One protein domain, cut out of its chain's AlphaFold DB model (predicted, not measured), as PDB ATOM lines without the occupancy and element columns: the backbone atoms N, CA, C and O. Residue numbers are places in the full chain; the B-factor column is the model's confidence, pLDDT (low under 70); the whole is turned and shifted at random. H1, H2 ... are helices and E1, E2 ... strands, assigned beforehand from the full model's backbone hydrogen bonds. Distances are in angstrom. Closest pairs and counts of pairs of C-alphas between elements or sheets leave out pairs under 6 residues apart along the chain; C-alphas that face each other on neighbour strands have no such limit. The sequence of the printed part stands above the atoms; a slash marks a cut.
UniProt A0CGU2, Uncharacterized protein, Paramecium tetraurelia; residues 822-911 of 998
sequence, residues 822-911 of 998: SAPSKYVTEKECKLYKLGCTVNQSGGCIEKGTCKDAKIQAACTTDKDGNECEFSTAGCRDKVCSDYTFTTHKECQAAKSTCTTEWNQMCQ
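Overview. This is residues 822 to 911 of the 998 residues of an uncharacterized protein of Paramecium tetraurelia (UniProt A0CGU2). A chain of little regular structure makes a loose row of three small units: hairpin E3 E4 in the middle, H1 with hairpin E1 E2 at one end, H2 with E5 at the other. The 90 printed residues hold 31 in named elements, class mixed, in the order H1 E1 E2 E3 E4 H2 E5; both sheets are antiparallel. The radius of gyration of the C-alphas is 15.1 A, the spans 50 by 25 by 16 A.

Along the chain. E3 is residues 872 to 875, 9.7 A; E4 878 to 881, 10.4 A. H1, 830 to 836, 9.8 A, begins at C-alpha (16.639, -46.303, -45.943); E1 is 840 to 842, E2 848 to 850. H2 is 892 to 898, 9.8 A; E5, 902 to 904, ends at C-alpha (25.028, -43.306, -16.036).

Arrangement. Within hydrogen-bond range are N 873 and O 880 of hairpin E3 E4, 2.8 A, N 841 and O 849 of hairpin E1 E2, 2.9 A, and every O i to N i+4 pair in H1 and H2. The closest C-alphas of H1 and E1 are Glu 830 and Thr 841, 5.2 A; of H2 and E5, His 892 and Thr 903, 5.0 A. E5 pairs with no named strand.

Size, cuts and confidence. The farthest C-alphas, Ser 822 and Trp 906, are 50.4 A apart. The printed part has no cut; E2 to E3 is a long link. Residues 905 to 908 have pLDDT under 70.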
ATOM      1  N   SER A 822      16.094 -39.011 -58.366       87.88
ATOM      2  CA  SER A 822      16.097 -39.924 -59.517       87.88
ATOM      3  C   SER A 822      15.922 -41.400 -59.113       87.88
ATOM      4  O   SER A 822      15.957 -42.299 -59.953       87.88
ATOM      5  N   ALA A 823      15.734 -41.688 -57.823       85.50
ATOM      6  CA  ALA A 823      15.542 -43.048 -57.344       85.50
ATOM      7  C   ALA A 823      14.154 -43.618 -57.712       85.50
ATOM      8  O   ALA A 823      13.140 -42.938 -57.533       85.50
ATOM      9  N   PRO A 824      14.065 -44.895 -58.137       82.00
ATOM     10  CA  PRO A 824      12.794 -45.575 -58.370       82.00
ATOM     11  C   PRO A 824      11.831 -45.497 -57.176       82.00
ATOM     12  O   PRO A 824      12.196 -45.847 -56.056       82.00
ATOM     13  N   SER A 825      10.563 -45.161 -57.431       83.88
ATOM     14  CA  SER A 825       9.505 -45.047 -56.407       83.88
ATOM     15  C   SER A 825       9.267 -46.325 -55.584       83.88
ATOM     16  O   SER A 825       8.755 -46.264 -54.471       83.88
ATOM     17  N   LYS A 826       9.686 -47.486 -56.104       84.00
ATOM     18  CA  LYS A 826       9.678 -48.778 -55.398       84.00
ATOM     19  C   LYS A 826      10.670 -48.874 -54.229       84.00
ATOM     20  O   LYS A 826      10.560 -49.817 -53.455       84.00
ATOM     21  N   TYR A 827      11.648 -47.972 -54.120       83.50
ATOM     22  CA  TYR A 827      12.547 -47.928 -52.968       83.50
ATOM     23  C   TYR A 827      11.810 -47.286 -51.798       83.50
ATOM     24  O   TYR A 827      11.436 -46.116 -51.847       83.50
ATOM     25  N   VAL A 828      11.552 -48.089 -50.768       86.38
ATOM     26  CA  VAL A 828      10.693 -47.740 -49.623       86.38
ATOM     27  C   VAL A 828      11.417 -47.923 -48.286       86.38
ATOM     28  O   VAL A 828      10.811 -47.826 -47.220       86.38
ATOM     29  N   THR A 829      12.730 -48.152 -48.326       83.25
ATOM     30  CA  THR A 829      13.586 -48.290 -47.145       83.25
ATOM     31  C   THR A 829      14.840 -47.422 -47.239       83.25
ATOM     32  O   THR A 829      15.419 -47.242 -48.312       83.25
ATOM     33  N   GLU A 830      15.330 -46.961 -46.084       84.12
ATOM     34  CA  GLU A 830      16.639 -46.303 -45.943       84.12
ATOM     35  C   GLU A 830      17.765 -47.089 -46.631       84.12
ATOM     36  O   GLU A 830      18.629 -46.512 -47.286       84.12
ATOM     37  N   LYS A 831      17.753 -48.423 -46.505       81.88
ATOM     38  CA  LYS A 831      18.793 -49.290 -47.066       81.88
ATOM     39  C   LYS A 831      18.824 -49.225 -48.593       81.88
ATOM     40  O   LYS A 831      19.909 -49.166 -49.159       81.88
ATOM     41  N   GLU A 832      17.667 -49.235 -49.249       85.44
ATOM     42  CA  GLU A 832      17.577 -49.122 -50.710       85.44
ATOM     43  C   GLU A 832      18.037 -47.741 -51.183       85.44
ATOM     44  O   GLU A 832      18.865 -47.658 -52.087       85.44
ATOM     45  N   CYS A 833      17.595 -46.669 -50.520       86.12
ATOM     46  CA  CYS A 833      18.008 -45.308 -50.863       86.12
ATOM     47  C   CYS A 833      19.509 -45.069 -50.658       86.12
ATOM     48  O   CYS A 833      20.165 -44.523 -51.543       86.12
ATOM     49  N   LYS A 834      20.075 -45.556 -49.549       83.19
ATOM     50  CA  LYS A 834      21.512 -45.473 -49.256       83.19
ATOM     51  C   LYS A 834      22.369 -46.317 -50.206       83.19
ATOM     52  O   LYS A 834      23.496 -45.928 -50.497       83.19
ATOM     53  N   LEU A 835      21.857 -47.462 -50.674       80.00
ATOM     54  CA  LEU A 835      22.513 -48.288 -51.698       80.00
ATOM     55  C   LEU A 835      22.411 -47.675 -53.099       80.00
ATOM     56  O   LEU A 835      23.320 -47.872 -53.899       80.00
ATOM     57  N   TYR A 836      21.337 -46.937 -53.390       83.38
ATOM     58  CA  TYR A 836      21.196 -46.188 -54.633       83.38
ATOM     59  C   TYR A 836      22.183 -45.015 -54.677       83.38
ATOM     60  O   TYR A 836      23.044 -44.958 -55.555       83.38
ATOM     61  N   LYS A 837      22.128 -44.101 -53.703       83.00
ATOM     62  CA  LYS A 837      23.101 -43.009 -53.590       83.00
ATOM     63  C   LYS A 837      23.339 -42.654 -52.122       83.00
ATOM     64  O   LYS A 837      22.412 -42.457 -51.336       83.00
ATOM     65  N   LEU A 838      24.615 -42.586 -51.741       82.44
ATOM     66  CA  LEU A 838      25.015 -42.215 -50.386       82.44
ATOM     67  C   LEU A 838      24.556 -40.778 -50.088       82.44
ATOM     68  O   LEU A 838      24.722 -39.894 -50.925       82.44
ATOM     69  N   GLY A 839      23.975 -40.558 -48.906       83.44
ATOM     70  CA  GLY A 839      23.354 -39.279 -48.542       83.44
ATOM     71  C   GLY A 839      21.868 -39.161 -48.908       83.44
ATOM     72  O   GLY A 839      21.281 -38.111 -48.668       83.44
ATOM     73  N   CYS A 840      21.241 -40.217 -49.437       89.81
ATOM     74  CA  CYS A 840      19.795 -40.268 -49.656       89.81
ATOM     75  C   CYS A 840      19.058 -41.046 -48.556       89.81
ATOM     76  O   CYS A 840      19.578 -42.025 -48.020       89.81
ATOM     77  N   THR A 841      17.813 -40.654 -48.288       90.25
ATOM     78  CA  THR A 841      16.848 -41.355 -47.426       90.25
ATOM     79  C   THR A 841      15.517 -41.563 -48.163       90.25
ATOM     80  O   THR A 841      15.335 -41.054 -49.269       90.25
ATOM     81  N   VAL A 842      14.594 -42.335 -47.589       89.69
ATOM     82  CA  VAL A 842      13.296 -42.674 -48.200       89.69
ATOM     83  C   VAL A 842      12.260 -41.553 -48.043       89.69
ATOM     84  O   VAL A 842      12.116 -40.952 -46.981       89.69
ATOM     85  N   ASN A 843      11.496 -41.294 -49.106       84.94
ATOM     86  CA  ASN A 843      10.400 -40.326 -49.125       84.94
ATOM     87  C   ASN A 843       9.071 -40.932 -48.618       84.94
ATOM     88  O   ASN A 843       8.841 -42.135 -48.721       84.94
ATOM     89  N   GLN A 844       8.140 -40.094 -48.147       81.94
ATOM     90  CA  GLN A 844       6.822 -40.524 -47.642       81.94
ATOM     91  C   GLN A 844       5.984 -41.307 -48.668       81.94
ATOM     92  O   GLN A 844       5.125 -42.096 -48.283       81.94
ATOM     93  N   SER A 845       6.223 -41.075 -49.960       78.12
ATOM     94  CA  SER A 845       5.489 -41.668 -51.087       78.12
ATOM     95  C   SER A 845       6.218 -42.845 -51.753       78.12
ATOM     96  O   SER A 845       5.757 -43.333 -52.783       78.12
ATOM     97  N   GLY A 846       7.359 -43.276 -51.201       78.81
ATOM     98  CA  GLY A 846       8.339 -44.099 -51.910       78.81
ATOM     99  C   GLY A 846       9.254 -43.270 -52.820       78.81
ATOM    100  O   GLY A 846       8.997 -42.095 -53.095       78.81
ATOM    101  N   GLY A 847      10.357 -43.876 -53.255       85.06
ATOM    102  CA  GLY A 847      11.487 -43.164 -53.852       85.06
ATOM    103  C   GLY A 847      12.350 -42.493 -52.786       85.06
ATOM    104  O   GLY A 847      12.096 -42.619 -51.584       85.06
ATOM    105  N   CYS A 848      13.390 -41.783 -53.219       89.75
ATOM    106  CA  CYS A 848      14.395 -41.228 -52.317       89.75
ATOM    107  C   CYS A 848      14.475 -39.699 -52.400       89.75
ATOM    108  O   CYS A 848      14.098 -39.077 -53.390       89.75
ATOM    109  N   ILE A 849      14.973 -39.097 -51.328       88.19
ATOM    110  CA  ILE A 849      15.223 -37.660 -51.166       88.19
ATOM    111  C   ILE A 849      16.582 -37.461 -50.495       88.19
ATOM    112  O   ILE A 849      17.133 -38.400 -49.917       88.19
ATOM    113  N   GLU A 850      17.149 -36.260 -50.598       89.31
ATOM    114  CA  GLU A 850      18.375 -35.929 -49.870       89.31
ATOM    115  C   GLU A 850      18.130 -35.980 -48.360       89.31
ATOM    116  O   GLU A 850      17.062 -35.616 -47.861       89.31
ATOM    117  N   LYS A 851      19.117 -36.499 -47.631       87.31
ATOM    118  CA  LYS A 851      19.033 -36.695 -46.189       87.31
ATOM    119  C   LYS A 851      19.272 -35.362 -45.477       87.31
ATOM    120  O   LYS A 851      20.280 -34.706 -45.720       87.31
ATOM    121  N   GLY A 852      18.326 -34.961 -44.629       86.88
ATOM    122  CA  GLY A 852      18.374 -33.721 -43.847       86.88
ATOM    123  C   GLY A 852      18.801 -33.943 -42.392       86.88
ATOM    124  O   GLY A 852      19.503 -34.900 -42.069       86.88
ATOM    125  N   THR A 853      18.350 -33.060 -41.506       90.56
ATOM    126  CA  THR A 853      18.362 -33.270 -40.048       90.56
ATOM    127  C   THR A 853      17.378 -34.376 -39.651       90.56
ATOM    128  O   THR A 853      16.482 -34.719 -40.425       90.56
ATOM    129  N   CYS A 854      17.455 -34.899 -38.421       89.19
ATOM    130  CA  CYS A 854      16.463 -35.872 -37.948       89.19
ATOM    131  C   CYS A 854      15.020 -35.344 -38.054       89.19
ATOM    132  O   CYS A 854      14.110 -36.106 -38.351       89.19
ATOM    133  N   LYS A 855      14.791 -34.035 -37.882       88.81
ATOM    134  CA  LYS A 855      13.446 -33.434 -37.977       88.81
ATOM    135  C   LYS A 855      12.861 -33.452 -39.392       88.81
ATOM    136  O   LYS A 855      11.642 -33.402 -39.538       88.81
ATOM    137  N   ASP A 856      13.703 -33.559 -40.418       87.25
ATOM    138  CA  ASP A 856      13.271 -33.610 -41.818       87.25
ATOM    139  C   ASP A 856      12.739 -35.007 -42.209       87.25
ATOM    140  O   ASP A 856      12.009 -35.154 -43.192       87.25
ATOM    141  N   ALA A 857      13.036 -36.042 -41.412       86.75
ATOM    142  CA  ALA A 857      12.558 -37.407 -41.621       86.75
ATOM    143  C   ALA A 857      11.086 -37.577 -41.188       86.75
ATOM    144  O   ALA A 857      10.760 -37.883 -40.039       86.75
ATOM    145  N   LYS A 858      10.168 -37.429 -42.149       85.06
ATOM    146  CA  LYS A 858       8.708 -37.460 -41.919       85.06
ATOM    147  C   LYS A 858       8.088 -38.857 -41.727       85.06
ATOM    148  O   LYS A 858       6.882 -38.956 -41.514       85.06
ATOM    149  N   ILE A 859       8.867 -39.935 -41.842       86.94
ATOM    150  CA  ILE A 859       8.423 -41.326 -41.635       86.94
ATOM    151  C   ILE A 859       9.476 -42.128 -40.869       86.94
ATOM    152  O   ILE A 859      10.674 -41.880 -41.002       86.94
ATOM    153  N   GLN A 860       9.034 -43.140 -40.116       87.19
ATOM    154  CA  GLN A 860       9.913 -43.997 -39.313       87.19
ATOM    155  C   GLN A 860      11.034 -44.643 -40.142       87.19
ATOM    156  O   GLN A 860      12.164 -44.716 -39.680       87.19
ATOM    157  N   ALA A 861      10.751 -45.048 -41.385       84.44
ATOM    158  CA  ALA A 861      11.742 -45.669 -42.265       84.44
ATOM    159  C   ALA A 861      12.873 -44.720 -42.718       84.44
ATOM    160  O   ALA A 861      13.916 -45.215 -43.129       84.44
ATOM    161  N   ALA A 862      12.683 -43.396 -42.631       87.00
ATOM    162  CA  ALA A 862      13.719 -42.386 -42.877       87.00
ATOM    163  C   ALA A 862      14.449 -41.960 -41.586       87.00
ATOM    164  O   ALA A 862      15.585 -41.490 -41.619       87.00
ATOM    165  N   CYS A 863      13.806 -42.144 -40.430       91.50
ATOM    166  CA  CYS A 863      14.301 -41.725 -39.123       91.50
ATOM    167  C   CYS A 863      15.369 -42.688 -38.587       91.50
ATOM    168  O   CYS A 863      15.084 -43.577 -37.788       91.50
ATOM    169  N   THR A 864      16.601 -42.538 -39.072       90.06
ATOM    170  CA  THR A 864      17.718 -43.450 -38.764       90.06
ATOM    171  C   THR A 864      18.944 -42.694 -38.269       90.06
ATOM    172  O   THR A 864      19.350 -42.833 -37.119       90.06
ATOM    173  N   THR A 865      19.493 -41.844 -39.129       88.06
ATOM    174  CA  THR A 865      20.484 -40.819 -38.794       88.06
ATOM    175  C   THR A 865      20.104 -39.523 -39.499       88.06
ATOM    176  O   THR A 865      19.232 -39.538 -40.370       88.06
ATOM    177  N   ASP A 866      20.769 -38.422 -39.179       88.06
ATOM    178  CA  ASP A 866      20.765 -37.225 -40.020       88.06
ATOM    179  C   ASP A 866      21.849 -37.296 -41.120       88.06
ATOM    180  O   ASP A 866      22.459 -38.350 -41.359       88.06
ATOM    181  N   LYS A 867      22.047 -36.167 -41.810       86.06
ATOM    182  CA  LYS A 867      23.086 -35.922 -42.821       86.06
ATOM    183  C   LYS A 867      24.520 -35.928 -42.278       86.06
ATOM    184  O   LYS A 867      25.441 -36.203 -43.040       86.06
ATOM    185  N   ASP A 868      24.700 -35.624 -40.993       84.38
ATOM    186  CA  ASP A 868      26.002 -35.512 -40.322       84.38
ATOM    187  C   ASP A 868      26.393 -36.829 -39.616       84.38
ATOM    188  O   ASP A 868      27.528 -37.002 -39.178       84.38
ATOM    189  N   GLY A 869      25.466 -37.791 -39.560       81.31
ATOM    190  CA  GLY A 869      25.655 -39.132 -39.010       81.31
ATOM    191  C   GLY A 869      25.128 -39.321 -37.586       81.31
ATOM    192  O   GLY A 869      25.286 -40.411 -37.038       81.31
ATOM    193  N   ASN A 870      24.480 -38.317 -36.986       85.12
ATOM    194  CA  ASN A 870      23.887 -38.437 -35.652       85.12
ATOM    195  C   ASN A 870      22.687 -39.389 -35.683       85.12
ATOM    196  O   ASN A 870      21.856 -39.291 -36.582       85.12
ATOM    197  N   GLU A 871      22.555 -40.277 -34.694       89.62
ATOM    198  CA  GLU A 871      21.381 -41.153 -34.584       89.62
ATOM    199  C   GLU A 871      20.089 -40.360 -34.326       89.62
ATOM    200  O   GLU A 871      20.057 -39.427 -33.514       89.62
ATOM    201  N   CYS A 872      19.007 -40.799 -34.967       91.31
ATOM    202  CA  CYS A 872      17.657 -40.285 -34.757       91.31
ATOM    203  C   CYS A 872      16.782 -41.293 -34.001       91.31
ATOM    204  O   CYS A 872      17.023 -42.498 -34.046       91.31
ATOM    205  N   GLU A 873      15.725 -40.797 -33.363       92.12
ATOM    206  CA  GLU A 873      14.699 -41.593 -32.686       92.12
ATOM    207  C   GLU A 873      13.304 -41.173 -33.176       92.12
ATOM    208  O   GLU A 873      12.993 -39.976 -33.245       92.12
ATOM    209  N   PHE A 874      12.452 -42.143 -33.533       89.94
ATOM    210  CA  PHE A 874      11.111 -41.859 -34.055       89.94
ATOM    211  C   PHE A 874      10.080 -41.880 -32.929       89.94
ATOM    212  O   PHE A 874       9.823 -42.912 -32.314       89.94
ATOM    213  N   SER A 875       9.456 -40.734 -32.672       85.62
ATOM    214  CA  SER A 875       8.503 -40.551 -31.576       85.62
ATOM    215  C   SER A 875       7.089 -40.251 -32.077       85.62
ATOM    216  O   SER A 875       6.866 -39.978 -33.256       85.62
ATOM    217  N   THR A 876       6.116 -40.212 -31.164       82.44
ATOM    218  CA  THR A 876       4.744 -39.760 -31.465       82.44
ATOM    219  C   THR A 876       4.660 -38.296 -31.915       82.44
ATOM    220  O   THR A 876       3.657 -37.909 -32.505       82.44
ATOM    221  N   ALA A 877       5.705 -37.494 -31.680       83.81
ATOM    222  CA  ALA A 877       5.843 -36.124 -32.177       83.81
ATOM    223  C   ALA A 877       6.633 -36.032 -33.504       83.81
ATOM    224  O   ALA A 877       6.962 -34.932 -33.944       83.81
ATOM    225  N   GLY A 878       6.953 -37.170 -34.131       87.38
ATOM    226  CA  GLY A 878       7.818 -37.266 -35.309       87.38
ATOM    227  C   GLY A 878       9.255 -37.668 -34.970       87.38
ATOM    228  O   GLY A 878       9.570 -38.055 -33.838       87.38
ATOM    229  N   CYS A 879      10.127 -37.603 -35.975       91.88
ATOM    230  CA  CYS A 879      11.544 -37.910 -35.829       91.88
ATOM    231  C   CYS A 879      12.307 -36.761 -35.152       91.88
ATOM    232  O   CYS A 879      12.039 -35.582 -35.396       91.88
ATOM    233  N   ARG A 880      13.269 -37.105 -34.297       92.38
ATOM    234  CA  ARG A 880      14.135 -36.150 -33.593       92.38
ATOM    235  C   ARG A 880      15.515 -36.742 -33.348       92.38
ATOM    236  O   ARG A 880      15.688 -37.956 -33.417       92.38
ATOM    237  N   ASP A 881      16.469 -35.890 -33.000       90.00
ATOM    238  CA  ASP A 881      17.799 -36.327 -32.580       90.00
ATOM    239  C   ASP A 881      17.682 -37.223 -31.342       90.00
ATOM    240  O   ASP A 881      16.880 -36.965 -30.430       90.00
ATOM    241  N   LYS A 882      18.496 -38.276 -31.299       89.44
ATOM    242  CA  LYS A 882      18.542 -39.200 -30.170       89.44
ATOM    243  C   LYS A 882      19.274 -38.560 -28.990       89.44
ATOM    244  O   LYS A 882      20.382 -38.018 -29.123       89.44
ATOM    245  N   VAL A 883      18.641 -38.579 -27.826       87.56
ATOM    246  CA  VAL A 883      19.153 -38.019 -26.567       87.56
ATOM    247  C   VAL A 883      19.582 -39.141 -25.629       87.56
ATOM    248  O   VAL A 883      19.220 -40.297 -25.825       87.56
ATOM    249  N   CYS A 884      20.346 -38.818 -24.581       85.25
ATOM    250  CA  CYS A 884      20.903 -39.835 -23.687       85.25
ATOM    251  C   CYS A 884      19.844 -40.807 -23.131       85.25
ATOM    252  O   CYS A 884      20.097 -42.002 -23.082       85.25
ATOM    253  N   SER A 885      18.643 -40.329 -22.792       83.81
ATOM    254  CA  SER A 885      17.558 -41.164 -22.252       83.81
ATOM    255  C   SER A 885      16.962 -42.187 -23.227       83.81
ATOM    256  O   SER A 885      16.215 -43.054 -22.785       83.81
ATOM    257  N   ASP A 886      17.262 -42.092 -24.525       85.94
ATOM    258  CA  ASP A 886      16.783 -43.044 -25.538       85.94
ATOM    259  C   ASP A 886      17.681 -44.288 -25.631       85.94
ATOM    260  O   ASP A 886      17.291 -45.313 -26.190       85.94
ATOM    261  N   TYR A 887      18.898 -44.218 -25.085       84.75
ATOM    262  CA  TYR A 887      19.810 -45.352 -25.033       84.75
ATOM    263  C   TYR A 887      19.500 -46.228 -23.817       84.75
ATOM    264  O   TYR A 887      19.574 -45.791 -22.670       84.75
ATOM    265  N   THR A 888      19.218 -47.506 -24.062       83.44
ATOM    266  CA  THR A 888      18.917 -48.507 -23.025       83.44
ATOM    267  C   THR A 888      20.166 -49.094 -22.353       83.44
ATOM    268  O   THR A 888      20.074 -50.100 -21.650       83.44
ATOM    269  N   PHE A 889      21.341 -48.487 -22.555       84.00
ATOM    270  CA  PHE A 889      22.593 -48.938 -21.951       84.00
ATOM    271  C   PHE A 889      22.634 -48.630 -20.452       84.00
ATOM    272  O   PHE A 889      22.281 -47.534 -20.008       84.00
ATOM    273  N   THR A 890      23.105 -49.606 -19.677       80.06
ATOM    274  CA  THR A 890      23.148 -49.540 -18.210       80.06
ATOM    275  C   THR A 890      24.534 -49.191 -17.668       80.06
ATOM    276  O   THR A 890      24.657 -48.834 -16.494       80.06
ATOM    277  N   THR A 891      25.577 -49.257 -18.508       81.25
ATOM    278  CA  THR A 891      26.963 -48.954 -18.132       81.25
ATOM    279  C   THR A 891      27.439 -47.620 -18.708       81.25
ATOM    280  O   THR A 891      27.170 -47.286 -19.863       81.25
ATOM    281  N   HIS A 892      28.231 -46.878 -17.925       83.50
ATOM    282  CA  HIS A 892      28.871 -45.636 -18.372       83.50
ATOM    283  C   HIS A 892      29.665 -45.831 -19.675       83.50
ATOM    284  O   HIS A 892      29.565 -45.008 -20.575       83.50
ATOM    285  N   LYS A 893      30.404 -46.943 -19.812       84.19
ATOM    286  CA  LYS A 893      31.251 -47.219 -20.982       84.19
ATOM    287  C   LYS A 893      30.448 -47.321 -22.282       84.19
ATOM    288  O   LYS A 893      30.850 -46.742 -23.285       84.19
ATOM    289  N   GLU A 894      29.336 -48.049 -22.271       83.69
ATOM    290  CA  GLU A 894      28.462 -48.199 -23.444       83.69
ATOM    291  C   GLU A 894      27.700 -46.899 -23.727       83.69
ATOM    292  O   GLU A 894      27.580 -46.487 -24.876       83.69
ATOM    293  N   CYS A 895      27.271 -46.204 -22.672       85.25
ATOM    294  CA  CYS A 895      26.584 -44.921 -22.762       85.25
ATOM    295  C   CYS A 895      27.447 -43.821 -23.411       85.25
ATOM    296  O   CYS A 895      27.031 -43.167 -24.366       85.25
ATOM    297  N   GLN A 896      28.682 -43.675 -22.922       82.19
ATOM    298  CA  GLN A 896      29.689 -42.726 -23.399       82.19
ATOM    299  C   GLN A 896      30.140 -43.058 -24.834       82.19
ATOM    300  O   GLN A 896      30.421 -42.150 -25.615       82.19
ATOM    301  N   ALA A 897      30.191 -44.350 -25.190       80.62
ATOM    302  CA  ALA A 897      30.499 -44.810 -26.544       80.62
ATOM    303  C   ALA A 897      29.354 -44.553 -27.538       80.62
ATOM    304  O   ALA A 897      29.621 -44.294 -28.708       80.62
ATOM    305  N   ALA A 898      28.100 -44.602 -27.083       77.94
ATOM    306  CA  ALA A 898      26.932 -44.308 -27.909       77.94
ATOM    307  C   ALA A 898      26.781 -42.806 -28.196       77.94
ATOM    308  O   ALA A 898      26.451 -42.422 -29.317       77.94
ATOM    309  N   LYS A 899      27.045 -41.948 -27.198       79.94
ATOM    310  CA  LYS A 899      27.106 -40.490 -27.366       79.94
ATOM    311  C   LYS A 899      27.966 -39.869 -26.262       79.94
ATOM    312  O   LYS A 899      27.678 -40.015 -25.078       79.94
ATOM    313  N   SER A 900      29.007 -39.130 -26.648       82.06
ATOM    314  CA  SER A 900      30.076 -38.646 -25.751       82.06
ATOM    315  C   SER A 900      29.626 -37.702 -24.626       82.06
ATOM    316  O   SER A 900      30.363 -37.487 -23.666       82.06
ATOM    317  N   THR A 901      28.418 -37.142 -24.714       82.69
ATOM    318  CA  THR A 901      27.810 -36.288 -23.680       82.69
ATOM    319  C   THR A 901      26.966 -37.067 -22.661       82.69
ATOM    320  O   THR A 901      26.296 -36.447 -21.831       82.69
ATOM    321  N   CYS A 902      26.932 -38.401 -22.746       86.31
ATOM    322  CA  CYS A 902      26.070 -39.267 -21.945       86.31
ATOM    323  C   CYS A 902      26.855 -40.107 -20.929       86.31
ATOM    324  O   CYS A 902      27.920 -40.638 -21.222       86.31
ATOM    325  N   THR A 903      26.288 -40.268 -19.736       84.62
ATOM    326  CA  THR A 903      26.823 -41.066 -18.625       84.62
ATOM    327  C   THR A 903      25.690 -41.822 -17.914       84.62
ATOM    328  O   THR A 903      24.522 -41.683 -18.273       84.62
ATOM    329  N   THR A 904      26.007 -42.610 -16.888       81.31
ATOM    330  CA  THR A 904      25.028 -43.306 -16.036       81.31
ATOM    331  C   THR A 904      25.254 -42.944 -14.567       81.31
ATOM    332  O   THR A 904      26.366 -43.116 -14.069       81.31
ATOM    333  N   GLU A 905      24.212 -42.523 -13.847       64.19
ATOM    334  CA  GLU A 905      24.244 -42.306 -12.389       64.19
ATOM    335  C   GLU A 905      23.159 -43.140 -11.700       64.19
ATOM    336  O   GLU A 905      21.985 -42.952 -12.010       64.19
ATOM    337  N   TRP A 906      23.564 -44.029 -10.776       53.19
ATOM    338  CA  TRP A 906      22.795 -44.786  -9.753       53.19
ATOM    339  C   TRP A 906      21.497 -45.540 -10.142       53.19
ATOM    340  O   TRP A 906      21.057 -46.405  -9.390       53.19
ATOM    341  N   ASN A 907      20.935 -45.303 -11.327       57.22
ATOM    342  CA  ASN A 907      19.608 -45.737 -11.767       57.22
ATOM    343  C   ASN A 907      19.660 -46.625 -13.032       57.22
ATOM    344  O   ASN A 907      18.629 -46.866 -13.650       57.22
ATOM    345  N   GLN A 908      20.853 -47.080 -13.439       66.81
ATOM    346  CA  GLN A 908      21.099 -47.969 -14.594       66.81
ATOM    347  C   GLN A 908      20.539 -47.500 -15.957       66.81
ATOM    348  O   GLN A 908      20.294 -48.328 -16.827       66.81
ATOM    349  N   MET A 909      20.353 -46.198 -16.189       75.31
ATOM    350  CA  MET A 909      19.944 -45.666 -17.501       75.31
ATOM    351  C   MET A 909      20.825 -44.492 -17.928       75.31
ATOM    352  O   MET A 909      21.282 -43.716 -17.083       75.31
ATOM    353  N   CYS A 910      21.029 -44.347 -19.237       83.56
ATOM    354  CA  CYS A 910      21.783 -43.247 -19.830       83.56
ATOM    355  C   CYS A 910      21.148 -41.869 -19.587       83.56
ATOM    356  O   CYS A 910      19.952 -41.661 -19.792       83.56
ATOM    357  N   GLN A 911      21.969 -40.890 -19.201       82.38
ATOM    358  CA  GLN A 911      21.574 -39.499 -18.955       82.38
ATOM    359  C   GLN A 911      22.664 -38.513 -19.403       82.38
ATOM    360  O   GLN A 911      23.827 -38.876 -19.547       82.38
TER     361      GLN A 911